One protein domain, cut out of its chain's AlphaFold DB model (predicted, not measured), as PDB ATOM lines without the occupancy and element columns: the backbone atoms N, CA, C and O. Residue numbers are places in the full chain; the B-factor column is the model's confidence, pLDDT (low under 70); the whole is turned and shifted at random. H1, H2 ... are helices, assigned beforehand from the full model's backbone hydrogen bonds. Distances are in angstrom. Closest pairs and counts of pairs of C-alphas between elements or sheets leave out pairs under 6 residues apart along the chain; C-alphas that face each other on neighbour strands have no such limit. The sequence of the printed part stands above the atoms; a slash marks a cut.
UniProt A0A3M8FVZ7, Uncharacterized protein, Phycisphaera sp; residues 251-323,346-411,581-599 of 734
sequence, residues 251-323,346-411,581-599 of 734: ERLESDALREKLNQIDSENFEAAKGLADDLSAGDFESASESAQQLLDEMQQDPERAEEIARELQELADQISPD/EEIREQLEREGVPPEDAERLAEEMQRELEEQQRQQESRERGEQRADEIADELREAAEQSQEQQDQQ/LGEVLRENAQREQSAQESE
ATOM      1  N   GLU A 251      40.919  43.158 -45.314       91.31
ATOM      2  CA  GLU A 251      40.980  41.944 -44.487       91.31
ATOM      3  C   GLU A 251      41.879  40.878 -45.135       91.31
ATOM      4  O   GLU A 251      42.697  40.273 -44.445       91.31
ATOM      5  N   ARG A 252      41.842  40.727 -46.469       91.25
ATOM      6  CA  ARG A 252      42.806  39.883 -47.198       91.25
ATOM      7  C   ARG A 252      44.244  40.364 -47.073       91.25
ATOM      8  O   ARG A 252      45.092  39.554 -46.737       91.25
ATOM      9  N   LEU A 253      44.533  41.648 -47.289       88.38
ATOM     10  CA  LEU A 253      45.904  42.163 -47.178       88.38
ATOM     11  C   LEU A 253      46.472  42.042 -45.750       88.38
ATOM     12  O   LEU A 253      47.667  41.801 -45.592       88.38
ATOM     13  N   GLU A 254      45.631  42.173 -44.719       89.75
ATOM     14  CA  GLU A 254      46.015  41.915 -43.325       89.75
ATOM     15  C   GLU A 254      46.316  40.420 -43.087       89.75
ATOM     16  O   GLU A 254      47.344  40.089 -42.494       89.75
ATOM     17  N   SER A 255      45.467  39.510 -43.583       90.06
ATOM     18  CA  SER A 255      45.670  38.056 -43.464       90.06
ATOM     19  C   SER A 255      46.821  37.521 -44.325       90.06
ATOM     20  O   SER A 255      47.517  36.602 -43.902       90.06
ATOM     21  N   ASP A 256      47.073  38.101 -45.500       90.69
ATOM     22  CA  ASP A 256      48.201  37.756 -46.372       90.69
ATOM     23  C   ASP A 256      49.533  38.205 -45.748       90.69
ATOM     24  O   ASP A 256      50.517  37.469 -45.807       90.69
ATOM     25  N   ALA A 257      49.569  39.371 -45.087       88.38
ATOM     26  CA  ALA A 257      50.736  39.822 -44.324       88.38
ATOM     27  C   ALA A 257      50.998  38.938 -43.088       88.38
ATOM     28  O   ALA A 257      52.148  38.583 -42.817       88.38
ATOM     29  N   LEU A 258      49.941  38.528 -42.376       91.19
ATOM     30  CA  LEU A 258      50.039  37.552 -41.287       91.19
ATOM     31  C   LEU A 258      50.546  36.193 -41.805       91.19
ATOM     32  O   LEU A 258      51.472  35.624 -41.232       91.19
ATOM     33  N   ARG A 259      50.030  35.702 -42.940       91.38
ATOM     34  CA  ARG A 259      50.536  34.488 -43.602       91.38
ATOM     35  C   ARG A 259      51.993  34.617 -44.041       91.38
ATOM     36  O   ARG A 259      52.741  33.664 -43.838       91.38
ATOM     37  N   GLU A 260      52.426  35.759 -44.587       91.25
ATOM     38  CA  GLU A 260      53.837  36.006 -44.939       91.25
ATOM     39  C   GLU A 260      54.746  35.857 -43.709       91.25
ATOM     40  O   GLU A 260      55.838  35.302 -43.830       91.25
ATOM     41  N   LYS A 261      54.298  36.291 -42.522       88.31
ATOM     42  CA  LYS A 261      55.015  36.096 -41.250       88.31
ATOM     43  C   LYS A 261      55.023  34.634 -40.807       88.31
ATOM     44  O   LYS A 261      56.096  34.077 -40.603       88.31
ATOM     45  N   LEU A 262      53.862  33.985 -40.725       91.12
ATOM     46  CA  LEU A 262      53.769  32.600 -40.245       91.12
ATOM     47  C   LEU A 262      54.468  31.590 -41.184       91.12
ATOM     48  O   LEU A 262      55.021  30.601 -40.717       91.12
ATOM     49  N   ASN A 263      54.560  31.871 -42.490       94.25
ATOM     50  CA  ASN A 263      55.346  31.072 -43.448       94.25
ATOM     51  C   ASN A 263      56.875  31.134 -43.222       94.25
ATOM     52  O   ASN A 263      57.616  30.443 -43.921       94.25
ATOM     53  N   GLN A 264      57.367  31.960 -42.291       92.25
ATOM     54  CA  GLN A 264      58.786  32.021 -41.910       92.25
ATOM     55  C   GLN A 264      59.125  31.127 -40.702       92.25
ATOM     56  O   GLN A 264      60.307  30.955 -40.406       92.25
ATOM     57  N   ILE A 265      58.122  30.533 -40.041       92.88
ATOM     58  CA  ILE A 265      58.301  29.540 -38.972       92.88
ATOM     59  C   ILE A 265      58.924  28.272 -39.569       92.88
ATOM     60  O   ILE A 265      58.364  27.673 -40.489       92.88
ATOM     61  N   ASP A 266      60.055  27.819 -39.027       93.56
ATOM     62  CA  ASP A 266      60.689  26.569 -39.462       93.56
ATOM     63  C   ASP A 266      60.182  25.390 -38.619       93.56
ATOM     64  O   ASP A 266      60.740  25.044 -37.569       93.56
ATOM     65  N   SER A 267      59.096  24.771 -39.099       93.88
ATOM     66  CA  SER A 267      58.389  23.683 -38.419       93.88
ATOM     67  C   SER A 267      59.183  22.372 -38.292       93.88
ATOM     68  O   SER A 267      58.682  21.423 -37.682       93.88
ATOM     69  N   GLU A 268      60.404  22.270 -38.840       94.00
ATOM     70  CA  GLU A 268      61.297  21.127 -38.591       94.00
ATOM     71  C   GLU A 268      62.009  21.203 -37.222       94.00
ATOM     72  O   GLU A 268      62.538  20.186 -36.772       94.00
ATOM     73  N   ASN A 269      62.002  22.358 -36.537       93.31
ATOM     74  CA  ASN A 269      62.676  22.531 -35.235       93.31
ATOM     75  C   ASN A 269      61.820  22.156 -34.012       93.31
ATOM     76  O   ASN A 269      62.367  21.983 -32.925       93.31
ATOM     77  N   PHE A 270      60.507  22.010 -34.186       94.00
ATOM     78  CA  PHE A 270      59.549  21.673 -33.130       94.00
ATOM     79  C   PHE A 270      59.180  20.184 -33.236       94.00
ATOM     80  O   PHE A 270      58.776  19.742 -34.315       94.00
ATOM     81  N   GLU A 271      59.317  19.392 -32.164       94.69
ATOM     82  CA  GLU A 271      58.910  17.972 -32.154       94.69
ATOM     83  C   GLU A 271      57.578  17.773 -31.414       94.69
ATOM     84  O   GLU A 271      56.754  16.965 -31.853       94.69
ATOM     85  N   ALA A 272      57.322  18.538 -30.349       92.19
ATOM     86  CA  ALA A 272      56.082  18.483 -29.577       92.19
ATOM     87  C   ALA A 272      54.992  19.413 -30.145       92.19
ATOM     88  O   ALA A 272      53.886  18.964 -30.437       92.19
ATOM     89  N   ALA A 273      55.306  20.689 -30.381       93.56
ATOM     90  CA  ALA A 273      54.391  21.703 -30.914       93.56
ATOM     91  C   ALA A 273      54.209  21.624 -32.445       93.56
ATOM     92  O   ALA A 273      53.569  22.493 -33.042       93.56
ATOM     93  N   LYS A 274      54.752  20.583 -33.097       96.25
ATOM     94  CA  LYS A 274      54.863  20.500 -34.560       96.25
ATOM     95  C   LYS A 274      53.551  20.724 -35.312       96.25
ATOM     96  O   LYS A 274      53.565  21.436 -36.308       96.25
ATOM     97  N   GLY A 275      52.442  20.137 -34.852       95.56
ATOM     98  CA  GLY A 275      51.136  20.292 -35.507       95.56
ATOM     99  C   GLY A 275      50.711  21.757 -35.587       95.56
ATOM    100  O   GLY A 275      50.437  22.261 -36.668       95.56
ATOM    101  N   LEU A 276      50.800  22.475 -34.464       95.50
ATOM    102  CA  LEU A 276      50.503  23.904 -34.399       95.50
ATOM    103  C   LEU A 276      51.439  24.735 -35.297       95.50
ATOM    104  O   LEU A 276      50.973  25.647 -35.971       95.50
ATOM    105  N   ALA A 277      52.735  24.411 -35.349       94.88
ATOM    106  CA  ALA A 277      53.684  25.096 -36.231       94.88
ATOM    107  C   ALA A 277      53.417  24.817 -37.729       94.88
ATOM    108  O   ALA A 277      53.466  25.741 -38.542       94.88
ATOM    109  N   ASP A 278      53.099  23.570 -38.098       96.88
ATOM    110  CA  ASP A 278      52.705  23.193 -39.463       96.88
ATOM    111  C   ASP A 278      51.405  23.927 -39.870       96.88
ATOM    112  O   ASP A 278      51.387  24.586 -40.911       96.88
ATOM    113  N   ASP A 279      50.362  23.907 -39.032       96.81
ATOM    114  CA  ASP A 279      49.061  24.545 -39.300       96.81
ATOM    115  C   ASP A 279      49.163  26.083 -39.397       96.81
ATOM    116  O   ASP A 279      48.628  26.693 -40.330       96.81
ATOM    117  N   LEU A 280      49.903  26.725 -38.480       93.62
ATOM    118  CA  LEU A 280      50.167  28.169 -38.523       93.62
ATOM    119  C   LEU A 280      50.950  28.561 -39.776       93.62
ATOM    120  O   LEU A 280      50.580  29.530 -40.438       93.62
ATOM    121  N   SER A 281      51.992  27.805 -40.142       93.94
ATOM    122  CA  SER A 281      52.779  28.092 -41.350       93.94
ATOM    123  C   SER A 281      51.962  27.917 -42.635       93.94
ATOM    124  O   SER A 281      52.090  28.717 -43.563       93.94
ATOM    125  N   ALA A 282      51.038  26.950 -42.675       94.88
ATOM    126  CA  ALA A 282      50.058  26.815 -43.753       94.88
ATOM    127  C   ALA A 282      49.021  27.959 -43.773       94.88
ATOM    128  O   ALA A 282      48.376  28.195 -44.797       94.88
ATOM    129  N   GLY A 283      48.866  28.681 -42.658       93.00
ATOM    130  CA  GLY A 283      47.830  29.685 -42.458       93.00
ATOM    131  C   GLY A 283      46.433  29.073 -42.335       93.00
ATOM    132  O   GLY A 283      45.473  29.695 -42.788       93.00
ATOM    133  N   ASP A 284      46.327  27.861 -41.783       95.94
ATOM    134  CA  ASP A 284      45.066  27.206 -41.437       95.94
ATOM    135  C   ASP A 284      44.763  27.455 -39.954       95.94
ATOM    136  O   ASP A 284      45.145  26.697 -39.062       95.94
ATOM    137  N   PHE A 285      44.090  28.576 -39.688       94.50
ATOM    138  CA  PHE A 285      43.771  29.012 -38.331       94.50
ATOM    139  C   PHE A 285      42.719  28.129 -37.631       94.50
ATOM    140  O   PHE A 285      42.642  28.140 -36.399       94.50
ATOM    141  N   GLU A 286      41.926  27.351 -38.379       94.81
ATOM    142  CA  GLU A 286      40.953  26.411 -37.808       94.81
ATOM    143  C   GLU A 286      41.671  25.148 -37.308       94.81
ATOM    144  O   GLU A 286      41.563  24.826 -36.121       94.81
ATOM    145  N   SER A 287      42.509  24.522 -38.146       96.44
ATOM    146  CA  SER A 287      43.368  23.402 -37.725       96.44
ATOM    147  C   SER A 287      44.332  23.820 -36.607       96.44
ATOM    148  O   SER A 287      44.429  23.128 -35.592       96.44
ATOM    149  N   ALA A 288      44.940  25.011 -36.699       95.06
ATOM    150  CA  ALA A 288      45.802  25.546 -35.643       95.06
ATOM    151  C   ALA A 288      45.059  25.697 -34.301       95.06
ATOM    152  O   ALA A 288      45.626  25.399 -33.249       95.06
ATOM    153  N   SER A 289      43.779  26.100 -34.308       94.06
ATOM    154  CA  SER A 289      42.964  26.144 -33.086       94.06
ATOM    155  C   SER A 289      42.732  24.753 -32.485       94.06
ATOM    156  O   SER A 289      42.682  24.648 -31.257       94.06
ATOM    157  N   GLU A 290      42.571  23.703 -33.296       95.50
ATOM    158  CA  GLU A 290      42.448  22.326 -32.795       95.50
ATOM    159  C   GLU A 290      43.789  21.781 -32.282       95.50
ATOM    160  O   GLU A 290      43.826  21.127 -31.237       95.50
ATOM    161  N   SER A 291      44.896  22.070 -32.972       95.81
ATOM    162  CA  SER A 291      46.254  21.696 -32.558       95.81
ATOM    163  C   SER A 291      46.667  22.377 -31.246       95.81
ATOM    164  O   SER A 291      47.176  21.712 -30.343       95.81
ATOM    165  N   ALA A 292      46.372  23.671 -31.075       94.56
ATOM    166  CA  ALA A 292      46.597  24.392 -29.818       94.56
ATOM    167  C   ALA A 292      45.798  23.787 -28.649       94.56
ATOM    168  O   ALA A 292      46.341  23.592 -27.560       94.56
ATOM    169  N   GLN A 293      44.526  23.434 -28.872       93.62
ATOM    170  CA  GLN A 293      43.691  22.793 -27.851       93.62
ATOM    171  C   GLN A 293      44.220  21.398 -27.471       93.62
ATOM    172  O   GLN A 293      44.239  21.055 -26.290       93.62
ATOM    173  N   GLN A 294      44.694  20.614 -28.445       95.38
ATOM    174  CA  GLN A 294      45.306  19.302 -28.197       95.38
ATOM    175  C   GLN A 294      46.600  19.403 -27.380       95.38
ATOM    176  O   GLN A 294      46.796  18.597 -26.472       95.38
ATOM    177  N   LEU A 295      47.447  20.406 -27.640       94.06
ATOM    178  CA  LEU A 295      48.653  20.654 -26.843       94.06
ATOM    179  C   LEU A 295      48.302  21.013 -25.392       94.06
ATOM    180  O   LEU A 295      48.855  20.412 -24.473       94.06
ATOM    181  N   LEU A 296      47.337  21.911 -25.167       91.38
ATOM    182  CA  LEU A 296      46.867  22.264 -23.817       91.38
ATOM    183  C   LEU A 296      46.265  21.063 -23.066       91.38
ATOM    184  O   LEU A 296      46.457  20.927 -21.854       91.38
ATOM    185  N   ASP A 297      45.560  20.173 -23.766       94.12
ATOM    186  CA  ASP A 297      45.030  18.933 -23.191       94.12
ATOM    187  C   ASP A 297      46.145  17.903 -22.907       94.12
ATOM    188  O   ASP A 297      46.043  17.150 -21.935       94.12
ATOM    189  N   GLU A 298      47.224  17.857 -23.699       94.50
ATOM    190  CA  GLU A 298      48.394  17.000 -23.441       94.50
ATOM    191  C   GLU A 298      49.226  17.513 -22.254       94.50
ATOM    192  O   GLU A 298      49.577  16.721 -21.378       94.50
ATOM    193  N   MET A 299      49.443  18.829 -22.139       91.00
ATOM    194  CA  MET A 299      50.125  19.464 -20.998       91.00
ATOM    195  C   MET A 299      49.423  19.184 -19.657       91.00
ATOM    196  O   MET A 299      50.082  19.027 -18.627       91.00
ATOM    197  N   GLN A 300      48.089  19.079 -19.659       91.81
ATOM    198  CA  GLN A 300      47.298  18.691 -18.482       91.81
ATOM    199  C   GLN A 300      47.380  17.189 -18.152       91.81
ATOM    200  O   GLN A 300      47.126  16.799 -17.009       91.81
ATOM    201  N   GLN A 301      47.693  16.334 -19.131       95.19
ATOM    202  CA  GLN A 301      47.739  14.876 -18.973       95.19
ATOM    203  C   GLN A 301      49.138  14.348 -18.634       95.19
ATOM    204  O   GLN A 301      49.246  13.394 -17.858       95.19
ATOM    205  N   ASP A 302      50.192  14.949 -19.192       95.44
ATOM    206  CA  ASP A 302      51.585  14.556 -18.975       95.44
ATOM    207  C   ASP A 302      52.440  15.755 -18.512       95.44
ATOM    208  O   ASP A 302      52.933  16.540 -19.331       95.44
ATOM    209  N   PRO A 303      52.658  15.912 -17.191       88.81
ATOM    210  CA  PRO A 303      53.449  17.016 -16.671       88.81
ATOM    211  C   PRO A 303      54.945  16.908 -17.007       88.81
ATOM    212  O   PRO A 303      55.614  17.937 -17.009       88.81
ATOM    213  N   GLU A 304      55.491  15.724 -17.324       89.75
ATOM    214  CA  GLU A 304      56.897  15.632 -17.759       89.75
ATOM    215  C   GLU A 304      57.075  16.223 -19.171       89.75
ATOM    216  O   GLU A 304      58.147  16.737 -19.489       89.75
ATOM    217  N   ARG A 305      56.011  16.234 -19.988       93.06
ATOM    218  CA  ARG A 305      55.978  16.873 -21.316       93.06
ATOM    219  C   ARG A 305      55.588  18.345 -21.306       93.06
ATOM    220  O   ARG A 305      55.980  19.068 -22.217       93.06
ATOM    221  N   ALA A 306      54.854  18.824 -20.304       90.94
ATOM    222  CA  ALA A 306      54.423  20.222 -20.290       90.94
ATOM    223  C   ALA A 306      55.600  21.224 -20.240       90.94
ATOM    224  O   ALA A 306      55.505  22.281 -20.855       90.94
ATOM    225  N   GLU A 307      56.734  20.881 -19.607       91.06
ATOM    226  CA  GLU A 307      57.974  21.687 -19.669       91.06
ATOM    227  C   GLU A 307      58.614  21.733 -21.074       91.06
ATOM    228  O   GLU A 307      59.357  22.665 -21.392       91.06
ATOM    229  N   GLU A 308      58.390  20.705 -21.895       93.94
ATOM    230  CA  GLU A 308      58.903  20.593 -23.265       93.94
ATOM    231  C   GLU A 308      57.999  21.374 -24.224       93.94
ATOM    232  O   GLU A 308      58.480  22.268 -24.921       93.94
ATOM    233  N   ILE A 309      56.683  21.149 -24.146       94.06
ATOM    234  CA  ILE A 309      55.670  21.885 -24.913       94.06
ATOM    235  C   ILE A 309      55.734  23.388 -24.603       94.06
ATOM    236  O   ILE A 309      55.774  24.185 -25.530       94.06
ATOM    237  N   ALA A 310      55.816  23.802 -23.331       92.06
ATOM    238  CA  ALA A 310      55.898  25.225 -22.974       92.06
ATOM    239  C   ALA A 310      57.144  25.908 -23.569       92.06
ATOM    240  O   ALA A 310      57.070  27.051 -24.016       92.06
ATOM    241  N   ARG A 311      58.283  25.202 -23.628       95.50
ATOM    242  CA  ARG A 311      59.509  25.729 -24.244       95.50
ATOM    243  C   ARG A 311      59.381  25.847 -25.759       95.50
ATOM    244  O   ARG A 311      59.807  26.854 -26.308       95.50
ATOM    245  N   GLU A 312      58.791  24.851 -26.417       95.44
ATOM    246  CA  GLU A 312      58.535  24.913 -27.859       95.44
ATOM    247  C   GLU A 312      57.507  25.998 -28.220       95.44
ATOM    248  O   GLU A 312      57.711  26.712 -29.194       95.44
ATOM    249  N   LEU A 313      56.455  26.202 -27.415       93.44
ATOM    250  CA  LEU A 313      55.501  27.307 -27.595       93.44
ATOM    251  C   LEU A 313      56.167  28.683 -27.416       93.44
ATOM    252  O   LEU A 313      55.859  29.607 -28.167       93.44
ATOM    253  N   GLN A 314      57.109  28.816 -26.477       92.50
ATOM    254  CA  GLN A 314      57.904  30.036 -26.322       92.50
ATOM    255  C   GLN A 314      58.853  30.263 -27.512       92.50
ATOM    256  O   GLN A 314      58.909  31.368 -28.041       92.50
ATOM    257  N   GLU A 315      59.562  29.233 -27.982       93.62
ATOM    258  CA  GLU A 315      60.444  29.341 -29.158       93.62
ATOM    259  C   GLU A 315      59.653  29.589 -30.461       93.62
ATOM    260  O   GLU A 315      60.156  30.234 -31.379       93.62
ATOM    261  N   LEU A 316      58.391  29.150 -30.523       92.19
ATOM    262  CA  LEU A 316      57.444  29.468 -31.593       92.19
ATOM    263  C   LEU A 316      56.998  30.940 -31.533       92.19
ATOM    264  O   LEU A 316      57.033  31.623 -32.554       92.19
ATOM    265  N   ALA A 317      56.656  31.455 -30.347       91.75
ATOM    266  CA  ALA A 317      56.364  32.875 -30.139       91.75
ATOM    267  C   ALA A 317      57.550  33.775 -30.533       91.75
ATOM    268  O   ALA A 317      57.378  34.743 -31.271       91.75
ATOM    269  N   ASP A 318      58.761  33.412 -30.105       92.25
ATOM    270  CA  ASP A 318      59.999  34.151 -30.388       92.25
ATOM    271  C   ASP A 318      60.435  34.056 -31.878       92.25
ATOM    272  O   ASP A 318      61.280  34.832 -32.326       92.25
ATOM    273  N   GLN A 319      59.850  33.143 -32.672       90.25
ATOM    274  CA  GLN A 319      59.962  33.126 -34.144       90.25
ATOM    275  C   GLN A 319      58.874  33.962 -34.843       90.25
ATOM    276  O   GLN A 319      59.141  34.548 -35.893       90.25
ATOM    277  N   ILE A 320      57.659  34.024 -34.283       89.69
ATOM    278  CA  ILE A 320      56.521  34.777 -34.844       89.69
ATOM    279  C   ILE A 320      56.701  36.289 -34.646       89.69
ATOM    280  O   ILE A 320      56.462  37.055 -35.585       89.69
ATOM    281  N   SER A 321      57.187  36.698 -33.471       85.25
ATOM    282  CA  SER A 321      57.693  38.045 -33.187       85.25
ATOM    283  C   SER A 321      59.220  38.063 -33.330       85.25
ATOM    284  O   SER A 321      59.919  37.854 -32.336       85.25
ATOM    285  N   PRO A 322      59.780  38.301 -34.535       68.50
ATOM    286  CA  PRO A 322      61.225  38.396 -34.717       68.50
ATOM    287  C   PRO A 322      61.783  39.579 -33.911       68.50
ATOM    288  O   PRO A 322      61.602  40.737 -34.283       68.50
ATOM    289  N   ASP A 323      62.452  39.236 -32.809       57.06
ATOM    290  CA  ASP A 323      62.936  40.112 -31.735       57.06
ATOM    291  C   ASP A 323      63.561  41.440 -32.228       57.06
ATOM    292  O   ASP A 323      64.372  41.464 -33.160       57.06
ATOM    293  N   GLU A 346      46.104  68.057 -56.216       93.88
ATOM    294  CA  GLU A 346      46.410  69.435 -56.641       93.88
ATOM    295  C   GLU A 346      47.915  69.771 -56.567       93.88
ATOM    296  O   GLU A 346      48.426  70.465 -57.446       93.88
ATOM    297  N   GLU A 347      48.651  69.253 -55.582       95.06
ATOM    298  CA  GLU A 347      50.107  69.413 -55.472       95.06
ATOM    299  C   GLU A 347      50.857  68.548 -56.493       95.06
ATOM    300  O   GLU A 347      51.775  69.051 -57.148       95.06
ATOM    301  N   ILE A 348      50.421  67.298 -56.701       95.94
ATOM    302  CA  ILE A 348      50.943  66.422 -57.762       95.94
ATOM    303  C   ILE A 348      50.670  67.059 -59.137       95.94
ATOM    304  O   ILE A 348      51.594  67.206 -59.941       95.94
ATOM    305  N   ARG A 349      49.443  67.545 -59.393       97.19
ATOM    306  CA  ARG A 349      49.099  68.256 -60.638       97.19
ATOM    307  C   ARG A 349      49.934  69.524 -60.808       97.19
ATOM    308  O   ARG A 349      50.441  69.747 -61.904       97.19
ATOM    309  N   GLU A 350      50.150  70.340 -59.765       96.56
ATOM    310  CA  GLU A 350      51.011  71.527 -59.902       96.56
ATOM    311  C   GLU A 350      52.476  71.146 -60.178       96.56
ATOM    312  O   GLU A 350      53.161  71.871 -60.901       96.56
ATOM    313  N   GLN A 351      52.972  70.019 -59.659       95.81
ATOM    314  CA  GLN A 351      54.301  69.511 -60.008       95.81
ATOM    315  C   GLN A 351      54.377  69.078 -61.480       95.81
ATOM    316  O   GLN A 351      55.245  69.567 -62.207       95.81
ATOM    317  N   LEU A 352      53.435  68.264 -61.955       97.12
ATOM    318  CA  LEU A 352      53.365  67.829 -63.354       97.12
ATOM    319  C   LEU A 352      53.193  69.023 -64.322       97.12
ATOM    320  O   LEU A 352      53.878  69.106 -65.348       97.12
ATOM    321  N   GLU A 353      52.376  70.025 -63.970       96.56
ATOM    322  CA  GLU A 353      52.252  71.293 -64.709       96.56
ATOM    323  C   GLU A 353      53.562  72.113 -64.726       96.56
ATOM    324  O   GLU A 353      53.868  72.782 -65.722       96.56
ATOM    325  N   ARG A 354      54.352  72.098 -63.638       96.88
ATOM    326  CA  ARG A 354      55.672  72.761 -63.572       96.88
ATOM    327  C   ARG A 354      56.707  72.052 -64.448       96.88
ATOM    328  O   ARG A 354      57.535  72.737 -65.053       96.88
ATOM    329  N   GLU A 355      56.649  70.725 -64.526       97.06
ATOM    330  CA  GLU A 355      57.506  69.890 -65.379       97.06
ATOM    331  C   GLU A 355      57.102  69.962 -66.866       97.06
ATOM    332  O   GLU A 355      57.938  69.783 -67.753       97.06
ATOM    333  N   GLY A 356      55.862  70.375 -67.148       96.31
ATOM    334  CA  GLY A 356      55.387  70.754 -68.482       96.31
ATOM    335  C   GLY A 356      54.395  69.778 -69.112       96.31
ATOM    336  O   GLY A 356      54.128  69.893 -70.313       96.31
ATOM    337  N   VAL A 357      53.845  68.854 -68.323       97.50
ATOM    338  CA  VAL A 357      52.723  67.991 -68.713       97.50
ATOM    339  C   VAL A 357      51.494  68.872 -69.024       97.50
ATOM    340  O   VAL A 357      51.270  69.870 -68.327       97.50
ATOM    341  N   PRO A 358      50.702  68.589 -70.079       95.81
ATOM    342  CA  PRO A 358      49.449  69.302 -70.333       95.81
ATOM    343  C   PRO A 358      48.476  69.146 -69.154       95.81
ATOM    344  O   PRO A 358      48.429  68.069 -68.574       95.81
ATOM    345  N   PRO A 359      47.660  70.157 -68.802       91.62
ATOM    346  CA  PRO A 359      46.834  70.103 -67.590       91.62
ATOM    347  C   PRO A 359      45.800  68.964 -67.601       91.62
ATOM    348  O   PRO A 359      45.538  68.382 -66.558       91.62
ATOM    349  N   GLU A 360      45.265  68.609 -68.774       91.88
ATOM    350  CA  GLU A 360      44.313  67.498 -68.956       91.88
ATOM    351  C   GLU A 360      44.968  66.121 -68.716       91.88
ATOM    352  O   GLU A 360      44.336  65.218 -68.172       91.88
ATOM    353  N   ASP A 361      46.248  65.970 -69.071       95.12
ATOM    354  CA  ASP A 361      47.031  64.760 -68.793       95.12
ATOM    355  C   ASP A 361      47.558  64.759 -67.346       95.12
ATOM    356  O   ASP A 361      47.589  63.719 -66.697       95.12
ATOM    357  N   ALA A 362      47.937  65.931 -66.823       95.50
ATOM    358  CA  ALA A 362      48.455  66.117 -65.469       95.50
ATOM    359  C   ALA A 362      47.392  65.863 -64.394       95.50
ATOM    360  O   ALA A 362      47.726  65.344 -63.338       95.50
ATOM    361  N   GLU A 363      46.130  66.216 -64.644       96.31
ATOM    362  CA  GLU A 363      45.015  65.930 -63.733       96.31
ATOM    363  C   GLU A 363      44.753  64.421 -63.639       96.31
ATOM    364  O   GLU A 363      44.721  63.876 -62.540       96.31
ATOM    365  N   ARG A 364      44.696  63.726 -64.785       95.25
ATOM    366  CA  ARG A 364      44.556  62.262 -64.828       95.25
ATOM    367  C   ARG A 364      45.730  61.533 -64.176       95.25
ATOM    368  O   ARG A 364      45.508  60.616 -63.396       95.25
ATOM    369  N   LEU A 365      46.963  61.935 -64.487       96.31
ATOM    370  CA  LEU A 365      48.158  61.290 -63.945       96.31
ATOM    371  C   LEU A 365      48.341  61.599 -62.448       96.31
ATOM    372  O   LEU A 365      48.852  60.759 -61.717       96.31
ATOM    373  N   ALA A 366      47.886  62.763 -61.968       96.62
ATOM    374  CA  ALA A 366      47.846  63.069 -60.539       96.62
ATOM    375  C   ALA A 366      46.803  62.233 -59.785       96.62
ATOM    376  O   ALA A 366      47.072  61.808 -58.665       96.62
ATOM    377  N   GLU A 367      45.641  61.970 -60.388       95.06
ATOM    378  CA  GLU A 367      44.633  61.064 -59.823       95.06
ATOM    379  C   GLU A 367      45.131  59.607 -59.803       95.06
ATOM    380  O   GLU A 367      44.979  58.918 -58.797       95.06
ATOM    381  N   GLU A 368      45.783  59.155 -60.877       95.69
ATOM    382  CA  GLU A 368      46.415  57.830 -60.982       95.69
ATOM    383  C   GLU A 368      47.527  57.653 -59.928       95.69
ATOM    384  O   GLU A 368      47.491  56.694 -59.158       95.69
ATOM    385  N   MET A 369      48.432  58.631 -59.796       95.06
ATOM    386  CA  MET A 369      49.461  58.650 -58.747       95.06
ATOM    387  C   MET A 369      48.882  58.742 -57.330       95.06
ATOM    388  O   MET A 369      49.426  58.118 -56.423       95.06
ATOM    389  N   GLN A 370      47.803  59.505 -57.098       94.88
ATOM    390  CA  GLN A 370      47.178  59.551 -55.771       94.88
ATOM    391  C   GLN A 370      46.585  58.182 -55.409       94.88
ATOM    392  O   GLN A 370      46.778  57.730 -54.285       94.88
ATOM    393  N   ARG A 371      45.929  57.492 -56.352       92.62
ATOM    394  CA  ARG A 371      45.411  56.131 -56.129       92.62
ATOM    395  C   ARG A 371      46.536  55.128 -55.849       92.62
ATOM    396  O   ARG A 371      46.391  54.329 -54.932       92.62
ATOM    397  N   GLU A 372      47.658  55.199 -56.567       93.56
ATOM    398  CA  GLU A 372      48.839  54.353 -56.310       93.56
ATOM    399  C   GLU A 372      49.448  54.619 -54.917       93.56
ATOM    400  O   GLU A 372      49.764  53.678 -54.190       93.56
ATOM    401  N   LEU A 373      49.556  55.889 -54.508       91.81
ATOM    402  CA  LEU A 373      50.046  56.275 -53.179       91.81
ATOM    403  C   LEU A 373      49.089  55.862 -52.053       91.81
ATOM    404  O   LEU A 373      49.545  55.379 -51.017       91.81
ATOM    405  N   GLU A 374      47.777  56.014 -52.241       90.44
ATOM    406  CA  GLU A 374      46.774  55.528 -51.289       90.44
ATOM    407  C   GLU A 374      46.780  54.000 -51.189       90.44
ATOM    408  O   GLU A 374      46.688  53.468 -50.088       90.44
ATOM    409  N   GLU A 375      46.920  53.280 -52.303       88.81
ATOM    410  CA  GLU A 375      47.010  51.818 -52.304       88.81
ATOM    411  C   GLU A 375      48.284  51.329 -51.600       88.81
ATOM    412  O   GLU A 375      48.214  50.434 -50.759       88.81
ATOM    413  N   GLN A 376      49.429  51.973 -51.852       91.00
ATOM    414  CA  GLN A 376      50.673  51.704 -51.130       91.00
ATOM    415  C   GLN A 376      50.546  52.007 -49.628       91.00
ATOM    416  O   GLN A 376      51.031  51.229 -48.808       91.00
ATOM    417  N   GLN A 377      49.873  53.099 -49.248       90.69
ATOM    418  CA  GLN A 377      49.643  53.430 -47.841       90.69
ATOM    419  C   GLN A 377      48.710  52.417 -47.162       90.69
ATOM    420  O   GLN A 377      49.004  51.977 -46.052       90.69
ATOM    421  N   ARG A 378      47.628  51.993 -47.828       88.00
ATOM    422  CA  ARG A 378      46.727  50.941 -47.326       88.00
ATOM    423  C   ARG A 378      47.452  49.602 -47.185       88.00
ATOM    424  O   ARG A 378      47.221  48.915 -46.200       88.00
ATOM    425  N   GLN A 379      48.355  49.262 -48.113       89.00
ATOM    426  CA  GLN A 379      49.190  48.058 -48.031       89.00
ATOM    427  C   GLN A 379      50.190  48.115 -46.861       89.00
ATOM    428  O   GLN A 379      50.423  47.102 -46.202       89.00
ATOM    429  N   GLN A 380      50.774  49.286 -46.584       89.19
ATOM    430  CA  GLN A 380      51.625  49.493 -45.407       89.19
ATOM    431  C   GLN A 380      50.813  49.367 -44.114       89.19
ATOM    432  O   GLN A 380      51.203  48.607 -43.235       89.19
ATOM    433  N   GLU A 381      49.643  50.007 -44.024       89.94
ATOM    434  CA  GLU A 381      48.772  49.907 -42.847       89.94
ATOM    435  C   GLU A 381      48.273  48.468 -42.612       89.94
ATOM    436  O   GLU A 381      48.305  47.981 -41.483       89.94
ATOM    437  N   SER A 382      47.866  47.741 -43.660       87.25
ATOM    438  CA  SER A 382      47.473  46.330 -43.530       87.25
ATOM    439  C   SER A 382      48.641  45.435 -43.115       87.25
ATOM    440  O   SER A 382      48.435  44.476 -42.375       87.25
ATOM    441  N   ARG A 383      49.871  45.759 -43.545       89.12
ATOM    442  CA  ARG A 383      51.083  45.061 -43.101       89.12
ATOM    443  C   ARG A 383      51.358  45.330 -41.624       89.12
ATOM    444  O   ARG A 383      51.495  44.372 -40.878       89.12
ATOM    445  N   GLU A 384      51.367  46.591 -41.191       88.56
ATOM    446  CA  GLU A 384      51.574  46.962 -39.782       88.56
ATOM    447  C   GLU A 384      50.536  46.299 -38.858       88.56
ATOM    448  O   GLU A 384      50.880  45.847 -37.767       88.56
ATOM    449  N   ARG A 385      49.277  46.173 -39.303       89.25
ATOM    450  CA  ARG A 385      48.216  45.449 -38.579       89.25
ATOM    451  C   ARG A 385      48.396  43.928 -38.591       89.25
ATOM    452  O   ARG A 385      48.128  43.284 -37.581       89.25
ATOM    453  N   GLY A 386      48.822  43.346 -39.714       88.25
ATOM    454  CA  GLY A 386      49.145  41.917 -39.807       88.25
ATOM    455  C   GLY A 386      50.337  41.538 -38.924       88.25
ATOM    456  O   GLY A 386      50.324  40.490 -38.287       88.25
ATOM    457  N   GLU A 387      51.323  42.432 -38.820       88.50
ATOM    458  CA  GLU A 387      52.464  42.314 -37.909       88.50
ATOM    459  C   GLU A 387      52.007  42.433 -36.441       88.50
ATOM    460  O   GLU A 387      52.279  41.525 -35.665       88.50
ATOM    461  N   GLN A 388      51.171  43.420 -36.089       90.00
ATOM    462  CA  GLN A 388      50.574  43.529 -34.743       90.00
ATOM    463  C   GLN A 388      49.738  42.299 -34.329       90.00
ATOM    464  O   GLN A 388      49.725  41.950 -33.153       90.00
ATOM    465  N   ARG A 389      49.058  41.618 -35.268       89.69
ATOM    466  CA  ARG A 389      48.352  40.349 -34.988       89.69
ATOM    467  C   ARG A 389      49.291  39.156 -34.829       89.69
ATOM    468  O   ARG A 389      48.967  38.241 -34.081       89.69
ATOM    469  N   ALA A 390      50.424  39.143 -35.531       88.06
ATOM    470  CA  ALA A 390      51.458  38.138 -35.299       88.06
ATOM    471  C   ALA A 390      52.014  38.286 -33.873       88.06
ATOM    472  O   ALA A 390      52.098  37.295 -33.151       88.06
ATOM    473  N   ASP A 391      52.273  39.523 -33.441       90.44
ATOM    474  CA  ASP A 391      52.718  39.825 -32.077       90.44
ATOM    475  C   ASP A 391      51.656  39.476 -31.013       90.44
ATOM    476  O   ASP A 391      51.994  38.892 -29.987       90.44
ATOM    477  N   GLU A 392      50.366  39.734 -31.270       91.25
ATOM    478  CA  GLU A 392      49.253  39.315 -30.392       91.25
ATOM    479  C   GLU A 392      49.204  37.781 -30.214       91.25
ATOM    480  O   GLU A 392      49.088  37.288 -29.093       91.25
ATOM    481  N   ILE A 393      49.380  37.014 -31.298       90.69
ATOM    482  CA  ILE A 393      49.456  35.542 -31.253       90.69
ATOM    483  C   ILE A 393      50.716  35.067 -30.507       90.69
ATOM    484  O   ILE A 393      50.656  34.081 -29.770       90.69
ATOM    485  N   ALA A 394      51.854  35.746 -30.675       90.06
ATOM    486  CA  ALA A 394      53.100  35.416 -29.985       90.06
ATOM    487  C   ALA A 394      53.022  35.682 -28.470       90.06
ATOM    488  O   ALA A 394      53.475  34.853 -27.680       90.06
ATOM    489  N   ASP A 395      52.412  36.791 -28.045       92.31
ATOM    490  CA  ASP A 395      52.193  37.070 -26.623       92.31
ATOM    491  C   ASP A 395      51.198  36.079 -25.989       92.31
ATOM    492  O   ASP A 395      51.464  35.594 -24.888       92.31
ATOM    493  N   GLU A 396      50.126  35.667 -26.681       91.56
ATOM    494  CA  GLU A 396      49.226  34.609 -26.176       91.56
ATOM    495  C   GLU A 396      49.893  33.221 -26.121       91.56
ATOM    496  O   GLU A 396      49.666  32.464 -25.172       91.56
ATOM    497  N   LEU A 397      50.760  32.879 -27.085       89.38
ATOM    498  CA  LEU A 397      51.601  31.673 -27.029       89.38
ATOM    499  C   LEU A 397      52.526  31.687 -25.801       89.38
ATOM    500  O   LEU A 397      52.677  30.667 -25.120       89.38
ATOM    501  N   ARG A 398      53.118  32.848 -25.500       91.88
ATOM    502  CA  ARG A 398      54.008  33.054 -24.353       91.88
ATOM    503  C   ARG A 398      53.243  32.993 -23.025       91.88
ATOM    504  O   ARG A 398      53.687  32.292 -22.117       91.88
ATOM    505  N   GLU A 399      52.068  33.618 -22.918       91.81
ATOM    506  CA  GLU A 399      51.219  33.532 -21.718       91.81
ATOM    507  C   GLU A 399      50.705  32.098 -21.480       91.81
ATOM    508  O   GLU A 399      50.710  31.625 -20.342       91.81
ATOM    509  N   ALA A 400      50.343  31.355 -22.534       87.38
ATOM    510  CA  ALA A 400      49.949  29.947 -22.422       87.38
ATOM    511  C   ALA A 400      51.096  29.047 -21.910       87.38
ATOM    512  O   ALA A 400      50.868  28.142 -21.096       87.38
ATOM    513  N   ALA A 401      52.334  29.311 -22.343       89.06
ATOM    514  CA  ALA A 401      53.528  28.635 -21.842       89.06
ATOM    515  C   ALA A 401      53.808  28.973 -20.362       89.06
ATOM    516  O   ALA A 401      53.973  28.060 -19.544       89.06
ATOM    517  N   GLU A 402      53.802  30.260 -19.994       92.00
ATOM    518  CA  GLU A 402      54.044  30.721 -18.619       92.00
ATOM    519  C   GLU A 402      52.970  30.215 -17.639       92.00
ATOM    520  O   GLU A 402      53.302  29.641 -16.597       92.00
ATOM    521  N   GLN A 403      51.682  30.326 -17.990       88.62
ATOM    522  CA  GLN A 403      50.569  29.844 -17.160       88.62
ATOM    523  C   GLN A 403      50.658  28.331 -16.901       88.62
ATOM    524  O   GLN A 403      50.336  27.862 -15.802       88.62
ATOM    525  N   SER A 404      51.110  27.557 -17.890       85.31
ATOM    526  CA  SER A 404      51.312  26.114 -17.741       85.31
ATOM    527  C   SER A 404      52.455  25.795 -16.771       85.31
ATOM    528  O   SER A 404      52.333  24.882 -15.951       85.31
ATOM    529  N   GLN A 405      53.538  26.578 -16.804       88.44
ATOM    530  CA  GLN A 405      54.664  26.431 -15.879       88.44
ATOM    531  C   GLN A 405      54.283  26.824 -14.438       88.44
ATOM    532  O   GLN A 405      54.579  26.075 -13.502       88.44
ATOM    533  N   GLU A 406      53.548  27.927 -14.238       88.69
ATOM    534  CA  GLU A 406      53.075  28.345 -12.907       88.69
ATOM    535  C   GLU A 406      52.162  27.302 -12.237       88.69
ATOM    536  O   GLU A 406      52.208  27.127 -11.013       88.69
ATOM    537  N   GLN A 407      51.331  26.594 -13.011       83.94
ATOM    538  CA  GLN A 407      50.470  25.532 -12.478       83.94
ATOM    539  C   GLN A 407      51.275  24.330 -11.961       83.94
ATOM    540  O   GLN A 407      50.882  23.716 -10.964       83.94
ATOM    541  N   GLN A 408      52.413  24.006 -12.582       82.38
ATOM    542  CA  GLN A 408      53.290  22.939 -12.098       82.38
ATOM    543  C   GLN A 408      54.028  23.323 -10.820       82.38
ATOM    544  O   GLN A 408      54.059  22.534  -9.874       82.38
ATOM    545  N   ASP A 409      54.581  24.535 -10.766       85.19
ATOM    546  CA  ASP A 409      55.295  25.032  -9.587       85.19
ATOM    547  C   ASP A 409      54.375  25.025  -8.349       85.19
ATOM    548  O   ASP A 409      54.760  24.568  -7.269       85.19
ATOM    549  N   GLN A 410      53.105  25.409  -8.522       83.38
ATOM    550  CA  GLN A 410      52.088  25.334  -7.468       83.38
ATOM    551  C   GLN A 410      51.757  23.898  -7.024       83.38
ATOM    552  O   GLN A 410      51.513  23.677  -5.836       83.38
ATOM    553  N   GLN A 411      51.781  22.908  -7.924       78.25
ATOM    554  CA  GLN A 411      51.578  21.498  -7.556       78.25
ATOM    555  C   GLN A 411      52.808  20.872  -6.875       78.25
ATOM    556  O   GLN A 411      52.653  20.039  -5.980       78.25
ATOM    557  N   LEU A 581      44.471  31.138 -26.540       89.56
ATOM    558  CA  LEU A 581      45.086  31.063 -27.874       89.56
ATOM    559  C   LEU A 581      44.124  30.513 -28.957       89.56
ATOM    560  O   LEU A 581      44.029  31.036 -30.064       89.56
ATOM    561  N   GLY A 582      43.329  29.488 -28.622       89.06
ATOM    562  CA  GLY A 582      42.298  28.929 -29.512       89.06
ATOM    563  C   GLY A 582      41.069  29.827 -29.759       89.06
ATOM    564  O   GLY A 582      40.222  29.490 -30.583       89.06
ATOM    565  N   GLU A 583      40.929  30.948 -29.053       91.50
ATOM    566  CA  GLU A 583      39.932  31.993 -29.306       91.50
ATOM    567  C   GLU A 583      40.456  33.007 -30.330       91.50
ATOM    568  O   GLU A 583      39.747  33.269 -31.297       91.50
ATOM    569  N   VAL A 584      41.700  33.492 -30.215       91.69
ATOM    570  CA  VAL A 584      42.303  34.390 -31.226       91.69
ATOM    571  C   VAL A 584      42.587  33.673 -32.545       91.69
ATOM    572  O   VAL A 584      42.358  34.245 -33.613       91.69
ATOM    573  N   LEU A 585      42.994  32.400 -32.522       92.62
ATOM    574  CA  LEU A 585      43.089  31.604 -33.753       92.62
ATOM    575  C   LEU A 585      41.711  31.464 -34.427       92.62
ATOM    576  O   LEU A 585      41.591  31.669 -35.634       92.62
ATOM    577  N   ARG A 586      40.638  31.259 -33.651       94.06
ATOM    578  CA  ARG A 586      39.263  31.245 -34.178       94.06
ATOM    579  C   ARG A 586      38.782  32.624 -34.647       94.06
ATOM    580  O   ARG A 586      38.089  32.692 -35.657       94.06
ATOM    581  N   GLU A 587      39.170  33.712 -33.980       93.62
ATOM    582  CA  GLU A 587      38.879  35.090 -34.407       93.62
ATOM    583  C   GLU A 587      39.530  35.381 -35.773       93.62
ATOM    584  O   GLU A 587      38.902  35.981 -36.645       93.62
ATOM    585  N   ASN A 588      40.752  34.895 -36.009       92.00
ATOM    586  CA  ASN A 588      41.438  35.046 -37.294       92.00
ATOM    587  C   ASN A 588      40.889  34.114 -38.392       92.00
ATOM    588  O   ASN A 588      40.737  34.563 -39.529       92.00
ATOM    589  N   ALA A 589      40.480  32.881 -38.066       93.44
ATOM    590  CA  ALA A 589      39.716  32.033 -38.992       93.44
ATOM    591  C   ALA A 589      38.395  32.710 -39.415       93.44
ATOM    592  O   ALA A 589      38.072  32.795 -40.601       93.44
ATOM    593  N   GLN A 590      37.665  33.282 -38.450       93.75
ATOM    594  CA  GLN A 590      36.418  34.003 -38.703       93.75
ATOM    595  C   GLN A 590      36.635  35.286 -39.528       93.75
ATOM    596  O   GLN A 590      35.778  35.619 -40.345       93.75
ATOM    597  N   ARG A 591      37.780  35.974 -39.386       91.75
ATOM    598  CA  ARG A 591      38.171  37.105 -40.254       91.75
ATOM    599  C   ARG A 591      38.426  36.697 -41.702       91.75
ATOM    600  O   ARG A 591      38.067  37.428 -42.620       91.75
ATOM    601  N   GLU A 592      39.039  35.541 -41.949       91.94
ATOM    602  CA  GLU A 592      39.184  35.076 -43.331       91.94
ATOM    603  C   GLU A 592      37.823  34.722 -43.948       91.94
ATOM    604  O   GLU A 592      37.576  35.032 -45.118       91.94
ATOM    605  N   GLN A 593      36.909  34.153 -43.156       93.56
ATOM    606  CA  GLN A 593      35.529  33.951 -43.587       93.56
ATOM    607  C   GLN A 593      34.812  35.290 -43.849       93.56
ATOM    608  O   GLN A 593      34.205  35.431 -44.913       93.56
ATOM    609  N   SER A 594      34.931  36.305 -42.979       93.00
ATOM    610  CA  SER A 594      34.307  37.624 -43.206       93.00
ATOM    611  C   SER A 594      34.840  38.324 -44.455       93.00
ATOM    612  O   SER A 594      34.065  38.966 -45.167       93.00
ATOM    613  N   ALA A 595      36.122  38.140 -44.785       93.00
ATOM    614  CA  ALA A 595      36.717  38.668 -46.007       93.00
ATOM    615  C   ALA A 595      36.144  38.001 -47.271       93.00
ATOM    616  O   ALA A 595      35.922  38.668 -48.285       93.00
ATOM    617  N   GLN A 596      35.881  36.690 -47.225       94.00
ATOM    618  CA  GLN A 596      35.220  35.964 -48.316       94.00
ATOM    619  C   GLN A 596      33.747  36.368 -48.444       94.00
ATOM    620  O   GLN A 596      33.304  36.710 -49.538       94.00
ATOM    621  N   GLU A 597      33.008  36.398 -47.333       94.44
ATOM    622  CA  GLU A 597      31.600  36.803 -47.309       94.44
ATOM    623  C   GLU A 597      31.406  38.265 -47.741       94.44
ATOM    624  O   GLU A 597      30.428  38.562 -48.421       94.44
ATOM    625  N   SER A 598      32.355  39.157 -47.434       94.06
ATOM    626  CA  SER A 598      32.336  40.559 -47.879       94.06
ATOM    627  C   SER A 598      32.569  40.710 -49.388       94.06
ATOM    628  O   SER A 598      31.934  41.559 -50.011       94.06
ATOM    629  N   GLU A 599      33.421  39.885 -50.016       94.88
ATOM    630  CA  GLU A 599      33.537  39.871 -51.486       94.88
ATOM    631  C   GLU A 599      32.248  39.339 -52.130       94.88
ATOM    632  O   GLU A 599      31.759  39.883 -53.120       94.88
TER     633      GLU A 599
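AT A GLANCE: This is residues 251 to 323, 346 to 411 and 581 to 599 of the 734 residues of an uncharacterized protein of Phycisphaera sp (UniProt A0A3M8FVZ7). One very long helix, H6, makes the length of a rod: H4 packs along its later part, H1 crosses it at residues 379 to 390, H7 meets it with its first residues, 581 to 585, and runs on away from it, H3 packs on H4 and H7 with H2 beside it, and H5 folds back on the first end of H6 as a small head. Between the head and the cluster, residues 371 to 377 of H6 stand free. The printed part has 158 residues, with seven named helices, H1 to H7 in order, and no named strand: all helix. It is only just loose, close to extended, with a radius of gyration of the C-alphas of 22.3 A and spans of 78 by 33 by 27 A.

IN THESE COORDINATES: H1 is residues 251 to 262 and begins with C-alpha 251 at (40.980, 41.944, -44.487). H2 is residues 274 to 282. H3, residues 285 to 301, is 24.3 A long, and H4, residues 303 to 320, is 25.6 A long. H5 is residues 346 to 355. H6, residues 359 to 411, runs 77.4 A from C-alpha 359 at (46.834, 70.103, -67.590). H7, residues 581 to 599, is 27.7 A long and ends with C-alpha 599 at (33.537, 39.871, -51.486).

HOW THE PARTS SIT: H6 is the hub, touching four helices. Residues 379 to 390 of H6 touch H1 at a steep tilt of 52 degrees; the closest C-alphas, of Glu 254 and Ser 382, are 4.7 A apart. Residues 390 to 408 touch H4, with Ala 317 and Ala 394 closest at 4.1 A between C-alphas. Residues 393 to 400 touch residues 581 to 585 of H7, and residues 359 to 369 touch H5, with the C-alphas of Arg 349 and Ala 362 closest at 5.3 A. H3, H4, H6 and H7 form an up-and-down bundle, each running against the one before it. H3 touches H7 at a shallow tilt of 11 degrees, opposite ways, the closest C-alphas being those of Ser 289 and Gly 582, 4.6 A apart. H2 and H3 form a hairpin, with the C-alphas of Asp 279 and Ala 288 closest at 5.0 A. H2 and H6 are apart. In H1, H2, H3 and H5 every O i to N i+4 pair is within hydrogen-bond range; H4 has 11 of 14, H6 48 of 49 and H7 14 of 15.

THE WHOLE: The farthest C-alphas, of Pro 358 and Gln 411, are 78.9 A apart. Residues 324 to 345 are not printed, a gap of 41.9 A between C-alphas 323 and 346; residues 412 to 580 are not printed, a gap of 23.4 A between C-alphas 411 and 581. The link from H1 to H2 is long, with 11 residues. The mean pLDDT of the printed part is 91.9, and residues 322 to 323 are under 70.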